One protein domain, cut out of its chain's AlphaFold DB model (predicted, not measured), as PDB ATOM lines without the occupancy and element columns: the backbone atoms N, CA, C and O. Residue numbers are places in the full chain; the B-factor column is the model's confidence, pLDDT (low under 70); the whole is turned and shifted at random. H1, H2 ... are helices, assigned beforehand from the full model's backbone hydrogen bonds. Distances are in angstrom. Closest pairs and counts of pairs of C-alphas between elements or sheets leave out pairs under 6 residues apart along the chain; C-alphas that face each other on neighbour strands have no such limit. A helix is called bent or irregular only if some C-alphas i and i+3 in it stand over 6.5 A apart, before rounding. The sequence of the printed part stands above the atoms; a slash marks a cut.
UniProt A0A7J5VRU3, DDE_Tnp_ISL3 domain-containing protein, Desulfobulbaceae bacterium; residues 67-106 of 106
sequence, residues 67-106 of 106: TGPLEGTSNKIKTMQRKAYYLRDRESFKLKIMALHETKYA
ATOM      1  N   THR A  67     226.069 105.437 139.007       78.44
ATOM      2  CA  THR A  67     226.071 106.481 140.045       78.44
ATOM      3  C   THR A  67     225.090 107.620 139.742       78.44
ATOM      4  O   THR A  67     224.875 108.485 140.593       78.44
ATOM      5  N   GLY A  68     224.437 107.613 138.574       81.56
ATOM      6  CA  GLY A  68     223.540 108.678 138.112       81.56
ATOM      7  C   GLY A  68     222.367 108.983 139.058       81.56
ATOM      8  O   GLY A  68     222.160 110.150 139.397       81.56
ATOM      9  N   PRO A  69     221.613 107.984 139.558       82.00
ATOM     10  CA  PRO A  69     220.536 108.225 140.523       82.00
ATOM     11  C   PRO A  69     221.036 108.805 141.855       82.00
ATOM     12  O   PRO A  69     220.374 109.656 142.462       82.00
ATOM     13  N   LEU A  70     222.223 108.381 142.299       85.88
ATOM     14  CA  LEU A  70     222.852 108.867 143.527       85.88
ATOM     15  C   LEU A  70     223.303 110.327 143.370       85.88
ATOM     16  O   LEU A  70     223.019 111.165 144.230       85.88
ATOM     17  N   GLU A  71     223.937 110.654 142.245       87.25
ATOM     18  CA  GLU A  71     224.350 112.015 141.899       87.25
ATOM     19  C   GLU A  71     223.142 112.950 141.756       87.25
ATOM     20  O   GLU A  71     223.117 114.042 142.334       87.25
ATOM     21  N   GLY A  72     222.086 112.492 141.076       87.44
ATOM     22  CA  GLY A  72     220.831 113.228 140.943       87.44
ATOM     23  C   GLY A  72     220.194 113.538 142.298       87.44
ATOM     24  O   GLY A  72     219.748 114.663 142.538       87.44
ATOM     25  N   THR A  73     220.213 112.576 143.223       86.94
ATOM     26  CA  THR A  73     219.719 112.769 144.596       86.94
ATOM     27  C   THR A  73     220.569 113.789 145.356       86.94
ATOM     28  O   THR A  73     220.025 114.710 145.969       86.94
ATOM     29  N   SER A  74     221.899 113.701 145.253       90.00
ATOM     30  CA  SER A  74     222.828 114.659 145.868       90.00
ATOM     31  C   SER A  74     222.591 116.091 145.375       90.00
ATOM     32  O   SER A  74     222.507 117.033 146.171       90.00
ATOM     33  N   ASN A  75     222.376 116.271 144.070       89.94
ATOM     34  CA  ASN A  75     222.113 117.586 143.495       89.94
ATOM     35  C   ASN A  75     220.746 118.156 143.926       89.94
ATOM     36  O   ASN A  75     220.638 119.349 144.236       89.94
ATOM     37  N   LYS A  76     219.712 117.308 144.020       87.56
ATOM     38  CA  LYS A  76     218.394 117.689 144.558       87.56
ATOM     39  C   LYS A  76     218.497 118.149 146.015       87.56
ATOM     40  O   LYS A  76     217.986 119.217 146.347       87.56
ATOM     41  N   ILE A  77     219.218 117.413 146.863       88.25
ATOM     42  CA  ILE A  77     219.448 117.790 148.268       88.25
ATOM     43  C   ILE A  77     220.190 119.124 148.354       88.25
ATOM     44  O   ILE A  77     219.738 120.023 149.063       88.25
ATOM     45  N   LYS A  78     221.275 119.303 147.589       88.44
ATOM     46  CA  LYS A  78     222.032 120.566 147.557       88.44
ATOM     47  C   LYS A  78     221.153 121.744 147.121       88.44
ATOM     48  O   LYS A  78     221.236 122.829 147.694       88.44
ATOM     49  N   THR A  79     220.279 121.534 146.142       88.69
ATOM     50  CA  THR A  79     219.331 122.558 145.678       88.69
ATOM     51  C   THR A  79     218.292 122.894 146.743       88.69
ATOM     52  O   THR A  79     218.015 124.068 146.981       88.69
ATOM     53  N   MET A  80     217.760 121.893 147.447       84.50
ATOM     54  CA  MET A  80     216.853 122.123 148.571       84.50
ATOM     55  C   MET A  80     217.529 122.876 149.714       84.50
ATOM     56  O   MET A  80     216.922 123.800 150.243       84.50
ATOM     57  N   GLN A  81     218.778 122.547 150.062       85.19
ATOM     58  CA  GLN A  81     219.543 123.275 151.082       85.19
ATOM     59  C   GLN A  81     219.694 124.756 150.724       85.19
ATOM     60  O   GLN A  81     219.511 125.611 151.584       85.19
ATOM     61  N   ARG A  82     219.945 125.073 149.445       85.44
ATOM     62  CA  ARG A  82     219.977 126.462 148.959       85.44
ATOM     63  C   ARG A  82     218.621 127.150 149.090       85.44
ATOM     64  O   ARG A  82     218.585 128.316 149.420       85.44
ATOM     65  N   LYS A  83     217.498 126.467 148.863       81.00
ATOM     66  CA  LYS A  83     216.155 127.061 149.044       81.00
ATOM     67  C   LYS A  83     215.733 127.142 150.526       81.00
ATOM     68  O   LYS A  83     214.754 127.811 150.845       81.00
ATOM     69  N   ALA A  84     216.456 126.481 151.431       76.50
ATOM     70  CA  ALA A  84     216.066 126.249 152.820       76.50
ATOM     71  C   ALA A  84     216.579 127.290 153.833       76.50
ATOM     72  O   ALA A  84     216.678 126.978 155.018       76.50
ATOM     73  N   TYR A  85     216.862 128.527 153.411       64.31
ATOM     74  CA  TYR A  85     217.431 129.576 154.278       64.31
ATOM     75  C   TYR A  85     216.640 129.848 155.576       64.31
ATOM     76  O   TYR A  85     217.212 130.332 156.547       64.31
ATOM     77  N   TYR A  86     215.345 129.522 155.615       65.75
ATOM     78  CA  TYR A  86     214.432 129.763 156.743       65.75
ATOM     79  C   TYR A  86     213.912 128.483 157.428       65.75
ATOM     80  O   TYR A  86     213.083 128.564 158.335       65.75
ATOM     81  N   LEU A  87     214.381 127.292 157.036       67.56
ATOM     82  CA  LEU A  87     214.035 126.042 157.724       67.56
ATOM     83  C   LEU A  87     214.830 125.947 159.034       67.56
ATOM     84  O   LEU A  87     215.956 125.460 159.071       67.56
ATOM     85  N   ARG A  88     214.233 126.468 160.110       65.75
ATOM     86  CA  ARG A  88     214.837 126.546 161.451       65.75
ATOM     87  C   ARG A  88     214.902 125.192 162.167       65.75
ATOM     88  O   ARG A  88     215.704 125.029 163.080       65.75
ATOM     89  N   ASP A  89     214.070 124.241 161.744       77.56
ATOM     90  CA  ASP A  89     213.952 122.907 162.327       77.56
ATOM     91  C   ASP A  89     214.516 121.830 161.386       77.56
ATOM     92  O   ASP A  89     214.128 121.729 160.218       77.56
ATOM     93  N   ARG A  90     215.426 120.997 161.898       80.19
ATOM     94  CA  ARG A  90     216.059 119.927 161.117       80.19
ATOM     95  C   ARG A  90     215.094 118.792 160.782       80.19
ATOM     96  O   ARG A  90     215.275 118.168 159.736       80.19
ATOM     97  N   GLU A  91     214.072 118.552 161.600       83.12
ATOM     98  CA  GLU A  91     213.091 117.487 161.346       83.12
ATOM     99  C   GLU A  91     212.274 117.791 160.087       83.12
ATOM    100  O   GLU A  91     212.147 116.952 159.194       83.12
ATOM    101  N   SER A  92     211.839 119.041 159.922       78.56
ATOM    102  CA  SER A  92     211.150 119.482 158.703       78.56
ATOM    103  C   SER A  92     212.002 119.356 157.425       78.56
ATOM    104  O   SER A  92     211.476 119.076 156.344       78.56
ATOM    105  N   PHE A  93     213.328 119.500 157.528       82.12
ATOM    106  CA  PHE A  93     214.246 119.293 156.405       82.12
ATOM    107  C   PHE A  93     214.442 117.800 156.088       82.12
ATOM    108  O   PHE A  93     214.447 117.411 154.919       82.12
ATOM    109  N   LYS A  94     214.530 116.953 157.119       86.12
ATOM    110  CA  LYS A  94     214.612 115.491 156.988       86.12
ATOM    111  C   LYS A  94     213.375 114.914 156.296       86.12
ATOM    112  O   LYS A  94     213.520 114.120 155.369       86.12
ATOM    113  N   LEU A  95     212.181 115.374 156.673       87.62
ATOM    114  CA  LEU A  95     210.925 114.969 156.033       87.62
ATOM    115  C   LEU A  95     210.890 115.344 154.543       87.62
ATOM    116  O   LEU A  95     210.482 114.538 153.712       87.62
ATOM    117  N   LYS A  96     211.404 116.525 154.174       84.50
ATOM    118  CA  LYS A  96     211.518 116.938 152.763       84.50
ATOM    119  C   LYS A  96     212.501 116.085 151.962       84.50
ATOM    120  O   LYS A  96     212.239 115.815 150.795       84.50
ATOM    121  N   ILE A  97     213.604 115.643 152.569       86.94
ATOM    122  CA  ILE A  97     214.524 114.692 151.927       86.94
ATOM    123  C   ILE A  97     213.821 113.359 151.679       86.94
ATOM    124  O   ILE A  97     213.943 112.811 150.588       86.94
ATOM    125  N   MET A  98     213.064 112.853 152.654       87.81
ATOM    126  CA  MET A  98     212.321 111.601 152.495       87.81
ATOM    127  C   MET A  98     211.268 111.708 151.387       87.81
ATOM    128  O   MET A  98     211.146 110.782 150.596       87.81
ATOM    129  N   ALA A  99     210.594 112.852 151.250       87.25
ATOM    130  CA  ALA A  99     209.589 113.097 150.212       87.25
ATOM    131  C   ALA A  99     210.159 113.409 148.804       87.25
ATOM    132  O   ALA A  99     209.399 113.554 147.848       87.25
ATOM    133  N   LEU A 100     211.487 113.495 148.622       82.62
ATOM    134  CA  LEU A 100     212.120 113.844 147.333       82.62
ATOM    135  C   LEU A 100     211.753 112.920 146.166       82.62
ATOM    136  O   LEU A 100     211.847 113.319 145.001       82.62
ATOM    137  N   HIS A 101     211.419 111.668 146.470       81.25
ATOM    138  CA  HIS A 101     211.067 110.667 145.469       81.25
ATOM    139  C   HIS A 101     209.645 110.866 144.915       81.25
ATOM    140  O   HIS A 101     209.352 110.398 143.819       81.25
ATOM    141  N   GLU A 102     208.790 111.610 145.622       80.12
ATOM    142  CA  GLU A 102     207.403 111.888 145.231       80.12
ATOM    143  C   GLU A 102     207.280 113.175 144.399       80.12
ATOM    144  O   GLU A 102     206.343 113.348 143.616       80.12
ATOM    145  N   THR A 103     208.242 114.096 144.528       70.62
ATOM    146  CA  THR A 103     208.219 115.376 143.813       70.62
ATOM    147  C   THR A 103     208.570 115.182 142.332       70.62
ATOM    148  O   THR A 103     209.740 115.020 141.976       70.62
ATOM    149  N   LYS A 104     207.551 115.207 141.460       62.47
ATOM    150  CA  LYS A 104     207.691 115.080 139.993       62.47
ATOM    151  C   LYS A 104     208.319 116.298 139.301       62.47
ATOM    152  O   LYS A 104     208.850 116.149 138.207       62.47
ATOM    153  N   TYR A 105     208.286 117.475 139.930       54.94
ATOM    154  CA  TYR A 105     208.824 118.728 139.389       54.94
ATOM    155  C   TYR A 105     209.522 119.513 140.512       54.94
ATOM    156  O   TYR A 105     208.971 119.614 141.609       54.94
ATOM    157  N   ALA A 106     210.732 120.025 140.257       49.50
ATOM    158  CA  ALA A 106     211.574 120.764 141.209       49.50
ATOM    159  C   ALA A 106     212.055 122.100 140.628       49.50
ATOM    160  O   ALA A 106     212.243 122.144 139.393       49.50
TER     161      ALA A 106
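Overview. This is residues 67 to 106 of the 106 residues of the protein "DDE_Tnp_ISL3 domain-containing protein" of Desulfobulbaceae bacterium (UniProt A0A7J5VRU3). A long helix, H1, is joined by a loop to a shorter helix, H2, which folds back across it at a slant, making a loosely closed pair. The beginning, residues 67 to 72, and the turn region, residues 85 to 92, stick out. The printed part has 40 residues with two named helices, H1 then H2, and no named strand: all helix. It is only just compact, close to loose, with a radius of gyration of the C-alphas of 10.4 A, and elongated, spanning 31 by 18 by 17 A.

Arrangement. H1, residues 68 to 83, and H2, residues 90 to 101, are close but not clearly touching; their closest C-alphas, those of Ile 77 and Ile 97, are 6.9 A apart. They run opposite ways at a steep tilt of 41 degrees. Every O i to N i+4 pair is within hydrogen-bond range in H1, and 7 of 8 in H2.

Along the chain. H1 begins at C-alpha 68 (223.540, 108.678, 138.112) and is 22.6 A long. H2 is 18.9 A long and ends at C-alpha 101 (211.067, 110.667, 145.469); it is irregular, with C-alphas 98 and 101 7.2 A apart.

Size, cuts and confidence. The C-alphas farthest apart, those of Thr 67 and Arg 88, are 31.4 A apart. The printed part has no cut, and the H1 to H2 link is short. Model confidence is under 70 at residues 85 to 88 and 104 to 106.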